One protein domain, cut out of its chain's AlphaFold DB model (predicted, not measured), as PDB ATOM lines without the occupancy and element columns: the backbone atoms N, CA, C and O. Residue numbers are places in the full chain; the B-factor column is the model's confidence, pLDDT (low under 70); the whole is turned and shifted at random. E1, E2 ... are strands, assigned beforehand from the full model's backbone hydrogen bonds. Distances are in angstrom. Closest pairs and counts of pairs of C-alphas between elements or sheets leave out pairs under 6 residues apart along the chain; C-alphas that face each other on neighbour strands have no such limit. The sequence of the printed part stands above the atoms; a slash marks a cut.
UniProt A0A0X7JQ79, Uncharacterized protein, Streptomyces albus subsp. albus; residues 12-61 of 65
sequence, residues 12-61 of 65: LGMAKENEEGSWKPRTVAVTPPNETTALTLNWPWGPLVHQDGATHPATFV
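Overview. This is residues 12 to 61 of the 65 residues of an uncharacterized protein of Streptomyces albus subsp. albus (UniProt A0A0X7JQ79). This domain has little regular structure: one small two-stranded hairpin, E1 and E2, takes one end of a flat shape, and long loops, residues 12 to 26 and 43 to 61, wind at the other. The 50 printed residues have no named helix and two named strands, E1 then E2, in one antiparallel sheet; the class is all strand, with only 8 residues in named elements. The whole is loose, with a radius of gyration of the C-alphas of 12.7 A and spans of 37 by 25 by 12 A.

Arrangement. E1, residues 27 to 30, and E2, residues 39 to 42, are antiparallel at 158 degrees and form a hairpin. C-alphas 27 and 42 face each other at 4.3 A. N 28 and O 41, 2.9 A apart, and N 39 and O 30, 2.8 A apart, are within hydrogen-bond range.

Along the chain. E1 runs 10.0 A from C-alpha 27 at (187.640, 187.036, 420.052). E2 runs 10.3 A to C-alpha 42 at (185.087, 183.613, 419.276).

Size, cuts and confidence. The C-alphas of Glu 20 and Asn 34 are the two farthest apart, at 38.2 A. The link from E1 to E2 is short. The printed part has no cut, and no printed residue is under 70 in pLDDT.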
ATOM      1  N   LEU A  12     200.622 181.505 415.954       95.94
ATOM      2  CA  LEU A  12     200.286 181.925 417.307       95.94
ATOM      3  C   LEU A  12     201.342 181.418 418.283       95.94
ATOM      4  O   LEU A  12     201.613 180.217 418.345       95.94
ATOM      5  N   GLY A  13     201.895 182.328 419.083       95.94
ATOM      6  CA  GLY A  13     202.725 181.977 420.228       95.94
ATOM      7  C   GLY A  13     201.863 181.418 421.355       95.94
ATOM      8  O   GLY A  13     201.421 182.164 422.225       95.94
ATOM      9  N   MET A  14     201.589 180.119 421.321       96.88
ATOM     10  CA  MET A  14     200.751 179.451 422.315       96.88
ATOM     11  C   MET A  14     201.482 179.327 423.653       96.88
ATOM     12  O   MET A  14     202.614 178.843 423.700       96.88
ATOM     13  N   ALA A  15     200.821 179.722 424.737       95.88
ATOM     14  CA  ALA A  15     201.292 179.479 426.094       95.88
ATOM     15  C   ALA A  15     200.803 178.120 426.607       95.88
ATOM     16  O   ALA A  15     199.826 177.550 426.103       95.88
ATOM     17  N   LYS A  16     201.453 177.619 427.659       93.12
ATOM     18  CA  LYS A  16     200.891 176.518 428.446       93.12
ATOM     19  C   LYS A  16     199.675 177.007 429.227       93.12
ATOM     20  O   LYS A  16     199.541 178.184 429.557       93.12
ATOM     21  N   GLU A  17     198.776 176.083 429.536       86.69
ATOM     22  CA  GLU A  17     197.612 176.406 430.350       86.69
ATOM     23  C   GLU A  17     198.046 176.847 431.757       86.69
ATOM     24  O   GLU A  17     198.874 176.188 432.385       86.69
ATOM     25  N   ASN A  18     197.486 177.962 432.237       86.81
ATOM     26  CA  ASN A  18     197.814 178.593 433.523       86.81
ATOM     27  C   ASN A  18     199.281 179.045 433.674       86.81
ATOM     28  O   ASN A  18     199.751 179.233 434.794       86.81
ATOM     29  N   GLU A  19     200.008 179.232 432.570       90.44
ATOM     30  CA  GLU A  19     201.347 179.822 432.608       90.44
ATOM     31  C   GLU A  19     201.278 181.267 433.118       90.44
ATOM     32  O   GLU A  19     200.428 182.052 432.684       90.44
ATOM     33  N   GLU A  20     202.158 181.615 434.056       89.25
ATOM     34  CA  GLU A  20     202.202 182.957 434.628       89.25
ATOM     35  C   GLU A  20     202.507 183.989 433.536       89.25
ATOM     36  O   GLU A  20     203.424 183.827 432.735       89.25
ATOM     37  N   GLY A  21     201.685 185.039 433.476       88.25
ATOM     38  CA  GLY A  21     201.763 186.054 432.428       88.25
ATOM     39  C   GLY A  21     201.091 185.666 431.108       88.25
ATOM     40  O   GLY A  21     200.987 186.515 430.230       88.25
ATOM     41  N   SER A  22     200.578 184.443 430.943       94.25
ATOM     42  CA  SER A  22     199.764 184.110 429.768       94.25
ATOM     43  C   SER A  22     198.419 184.838 429.779       94.25
ATOM     44  O   SER A  22     197.883 185.211 430.826       94.25
ATOM     45  N   TRP A  23     197.846 185.027 428.594       94.12
ATOM     46  CA  TRP A  23     196.547 185.677 428.446       94.12
ATOM     47  C   TRP A  23     195.716 184.996 427.359       94.12
ATOM     48  O   TRP A  23     196.246 184.465 426.384       94.12
ATOM     49  N   LYS A  24     194.389 184.982 427.525       95.31
ATOM     50  CA  LYS A  24     193.469 184.347 426.574       95.31
ATOM     51  C   LYS A  24     192.540 185.387 425.944       95.31
ATOM     52  O   LYS A  24     191.712 185.956 426.659       95.31
ATOM     53  N   PRO A  25     192.622 185.608 424.621       95.75
ATOM     54  CA  PRO A  25     191.678 186.472 423.931       95.75
ATOM     55  C   PRO A  25     190.238 185.953 424.034       95.75
ATOM     56  O   PRO A  25     189.984 184.750 424.114       95.75
ATOM     57  N   ARG A  26     189.273 186.876 423.969       97.31
ATOM     58  CA  ARG A  26     187.846 186.540 423.842       97.31
ATOM     59  C   ARG A  26     187.474 186.239 422.391       97.31
ATOM     60  O   ARG A  26     186.727 185.303 422.118       97.31
ATOM     61  N   THR A  27     187.992 187.046 421.472       97.31
ATOM     62  CA  THR A  27     187.640 187.036 420.052       97.31
ATOM     63  C   THR A  27     188.862 187.322 419.189       97.31
ATOM     64  O   THR A  27     189.814 187.950 419.650       97.31
ATOM     65  N   VAL A  28     188.797 186.915 417.924       95.19
ATOM     66  CA  VAL A  28     189.715 187.334 416.858       95.19
ATOM     67  C   VAL A  28     188.907 187.972 415.735       95.19
ATOM     68  O   VAL A  28     187.853 187.455 415.370       95.19
ATOM     69  N   ALA A  29     189.396 189.086 415.199       95.69
ATOM     70  CA  ALA A  29     188.864 189.700 413.990       95.69
ATOM     71  C   ALA A  29     189.906 189.569 412.876       95.69
ATOM     72  O   ALA A  29     191.070 189.919 413.072       95.69
ATOM     73  N   VAL A  30     189.494 189.039 411.728       91.69
ATOM     74  CA  VAL A  30     190.354 188.802 410.566       91.69
ATOM     75  C   VAL A  30     189.718 189.453 409.352       91.69
ATOM     76  O   VAL A  30     188.577 189.138 409.029       91.69
ATOM     77  N   THR A  31     190.464 190.294 408.644       91.25
ATOM     78  CA  THR A  31     190.107 190.731 407.289       91.25
ATOM     79  C   THR A  31     190.869 189.855 406.296       91.25
ATOM     80  O   THR A  31     192.095 189.977 406.221       91.25
ATOM     81  N   PRO A  32     190.200 188.930 405.585       88.06
ATOM     82  CA  PRO A  32     190.874 188.076 404.619       88.06
ATOM     83  C   PRO A  32     191.513 188.890 403.483       88.06
ATOM     84  O   PRO A  32     191.111 190.026 403.219       88.06
ATOM     85  N   PRO A  33     192.492 188.317 402.769       87.56
ATOM     86  CA  PRO A  33     193.050 188.946 401.584       87.56
ATOM     87  C   PRO A  33     191.960 189.268 400.563       87.56
ATOM     88  O   PRO A  33     191.066 188.459 400.325       87.56
ATOM     89  N   ASN A  34     192.070 190.443 399.944       86.94
ATOM     90  CA  ASN A  34     191.109 190.983 398.977       86.94
ATOM     91  C   ASN A  34     189.708 191.292 399.537       86.94
ATOM     92  O   ASN A  34     188.813 191.615 398.761       86.94
ATOM     93  N   GLU A  35     189.531 191.272 400.860       85.81
ATOM     94  CA  GLU A  35     188.309 191.711 401.534       85.81
ATOM     95  C   GLU A  35     188.536 193.029 402.288       85.81
ATOM     96  O   GLU A  35     189.648 193.362 402.693       85.81
ATOM     97  N   THR A  36     187.466 193.796 402.499       90.25
ATOM     98  CA  THR A  36     187.490 195.035 403.309       90.25
ATOM     99  C   THR A  36     186.698 194.908 404.606       90.25
ATOM    100  O   THR A  36     186.766 195.785 405.467       90.25
ATOM    101  N   THR A  37     185.954 193.811 404.762       91.50
ATOM    102  CA  THR A  37     185.132 193.535 405.939       91.50
ATOM    103  C   THR A  37     185.796 192.465 406.795       91.50
ATOM    104  O   THR A  37     186.228 191.433 406.286       91.50
ATOM    105  N   ALA A  38     185.862 192.704 408.104       93.31
ATOM    106  CA  ALA A  38     186.408 191.739 409.046       93.31
ATOM    107  C   ALA A  38     185.376 190.663 409.410       93.31
ATOM    108  O   ALA A  38     184.218 190.961 409.713       93.31
ATOM    109  N   LEU A  39     185.830 189.414 409.458       92.94
ATOM    110  CA  LEU A  39     185.141 188.310 410.107       92.94
ATOM    111  C   LEU A  39     185.585 188.240 411.570       92.94
ATOM    112  O   LEU A  39     186.776 188.101 411.853       92.94
ATOM    113  N   THR A  40     184.628 188.279 412.493       96.44
ATOM    114  CA  THR A  40     184.893 188.127 413.930       96.44
ATOM    115  C   THR A  40     184.479 186.742 414.401       96.44
ATOM    116  O   THR A  40     183.348 186.313 414.183       96.44
ATOM    117  N   LEU A  41     185.388 186.058 415.088       94.62
ATOM    118  CA  LEU A  41     185.183 184.732 415.656       94.62
ATOM    119  C   LEU A  41     185.414 184.778 417.166       94.62
ATOM    120  O   LEU A  41     186.296 185.493 417.648       94.62
ATOM    121  N   ASN A  42     184.668 183.967 417.919       97.38
ATOM    122  CA  ASN A  42     185.087 183.613 419.276       97.38
ATOM    123  C   ASN A  42     186.446 182.927 419.194       97.38
ATOM    124  O   ASN A  42     186.634 182.084 418.319       97.38
ATOM    125  N   TRP A  43     187.368 183.294 420.083       95.81
ATOM    126  CA  TRP A  43     188.740 182.798 420.057       95.81
ATOM    127  C   TRP A  43     188.753 181.262 420.115       95.81
ATOM    128  O   TRP A  43     188.408 180.694 421.157       95.81
ATOM    129  N   PRO A  44     189.120 180.580 419.015       94.81
ATOM    130  CA  PRO A  44     188.988 179.131 418.936       94.81
ATOM    131  C   PRO A  44     190.217 178.401 419.494       94.81
ATOM    132  O   PRO A  44     190.205 177.177 419.597       94.81
ATOM    133  N   TRP A  45     191.278 179.135 419.848       94.75
ATOM    134  CA  TRP A  45     192.553 178.579 420.294       94.75
ATOM    135  C   TRP A  45     192.748 178.697 421.822       94.75
ATOM    136  O   TRP A  45     191.867 179.116 422.581       94.75
ATOM    137  N   GLY A  46     193.921 178.280 422.296       95.19
ATOM    138  CA  GLY A  46     194.351 178.350 423.697       95.19
ATOM    139  C   GLY A  46     194.915 179.720 424.112       95.19
ATOM    140  O   GLY A  46     194.814 180.682 423.348       95.19
ATOM    141  N   PRO A  47     195.483 179.826 425.326       96.75
ATOM    142  CA  PRO A  47     196.137 181.046 425.788       96.75
ATOM    143  C   PRO A  47     197.400 181.349 424.970       96.75
ATOM    144  O   PRO A  47     198.040 180.453 424.419       96.75
ATOM    145  N   LEU A  48     197.751 182.627 424.910       96.38
ATOM    146  CA  LEU A  48     198.932 183.146 424.236       96.38
ATOM    147  C   LEU A  48     199.989 183.563 425.252       96.38
ATOM    148  O   LEU A  48     199.672 183.981 426.370       96.38
ATOM    149  N   VAL A  49     201.250 183.499 424.828       95.31
ATOM    150  CA  VAL A  49     202.341 184.145 425.558       95.31
ATOM    151  C   VAL A  49     202.158 185.665 425.514       95.31
ATOM    152  O   VAL A  49     201.661 186.228 424.533       95.31
ATOM    153  N   HIS A  50     202.564 186.356 426.576       93.00
ATOM    154  CA  HIS A  50     202.621 187.816 426.580       93.00
ATOM    155  C   HIS A  50     203.790 188.289 425.713       93.00
ATOM    156  O   HIS A  50     204.909 187.809 425.890       93.00
ATOM    157  N   GLN A  51     203.549 189.193 424.759       91.38
ATOM    158  CA  GLN A  51     204.575 189.596 423.777       91.38
ATOM    159  C   GLN A  51     204.915 191.085 423.796       91.38
ATOM    160  O   GLN A  51     205.634 191.552 422.911       91.38
ATOM    161  N   ASP A  52     204.455 191.834 424.797       90.19
ATOM    162  CA  ASP A  52     204.857 193.230 424.955       90.19
ATOM    163  C   ASP A  52     206.382 193.337 425.119       90.19
ATOM    164  O   ASP A  52     206.974 192.736 426.015       90.19
ATOM    165  N   GLY A  53     207.025 194.080 424.214       89.00
ATOM    166  CA  GLY A  53     208.482 194.254 424.177       89.00
ATOM    167  C   GLY A  53     209.276 193.111 423.526       89.00
ATOM    168  O   GLY A  53     210.506 193.127 423.591       89.00
ATOM    169  N   ALA A  54     208.627 192.129 422.888       89.75
ATOM    170  CA  ALA A  54     209.330 191.038 422.208       89.75
ATOM    171  C   ALA A  54     210.165 191.540 421.011       89.75
ATOM    172  O   ALA A  54     209.642 192.161 420.089       89.75
ATOM    173  N   THR A  55     211.462 191.207 420.979       93.94
ATOM    174  CA  THR A  55     212.346 191.471 419.821       93.94
ATOM    175  C   THR A  55     212.269 190.382 418.748       93.94
ATOM    176  O   THR A  55     212.683 190.604 417.615       93.94
ATOM    177  N   HIS A  56     211.712 189.219 419.099       92.75
ATOM    178  CA  HIS A  56     211.461 188.088 418.206       92.75
ATOM    179  C   HIS A  56     210.051 187.541 418.491       92.75
ATOM    180  O   HIS A  56     209.893 186.666 419.348       92.75
ATOM    181  N   PRO A  57     209.003 188.097 417.857       93.88
ATOM    182  CA  PRO A  57     207.628 187.715 418.142       93.88
ATOM    183  C   PRO A  57     207.317 186.306 417.628       93.88
ATOM    184  O   PRO A  57     207.724 185.905 416.542       93.88
ATOM    185  N   ALA A  58     206.544 185.572 418.421       94.50
ATOM    186  CA  ALA A  58     206.041 184.239 418.072       94.50
ATOM    187  C   ALA A  58     204.645 184.277 417.421       94.50
ATOM    188  O   ALA A  58     204.243 183.307 416.782       94.50
ATOM    189  N   THR A  59     203.915 185.388 417.566       95.00
ATOM    190  CA  THR A  59     202.634 185.626 416.892       95.00
ATOM    191  C   THR A  59     202.845 186.533 415.690       95.00
ATOM    192  O   THR A  59     203.281 187.672 415.845       95.00
ATOM    193  N   PHE A  60     202.551 186.038 414.489       93.69
ATOM    194  CA  PHE A  60     202.731 186.786 413.244       93.69
ATOM    195  C   PHE A  60     201.904 186.190 412.100       93.69
ATOM    196  O   PHE A  60     201.514 185.019 412.121       93.69
ATOM    197  N   VAL A  61     201.662 187.002 411.073       91.75
ATOM    198  CA  VAL A  61     201.009 186.582 409.829       91.75
ATOM    199  C   VAL A  61     202.074 186.406 408.751       91.75
ATOM    200  O   VAL A  61     202.926 187.274 408.572       91.75
TER     201      VAL A  61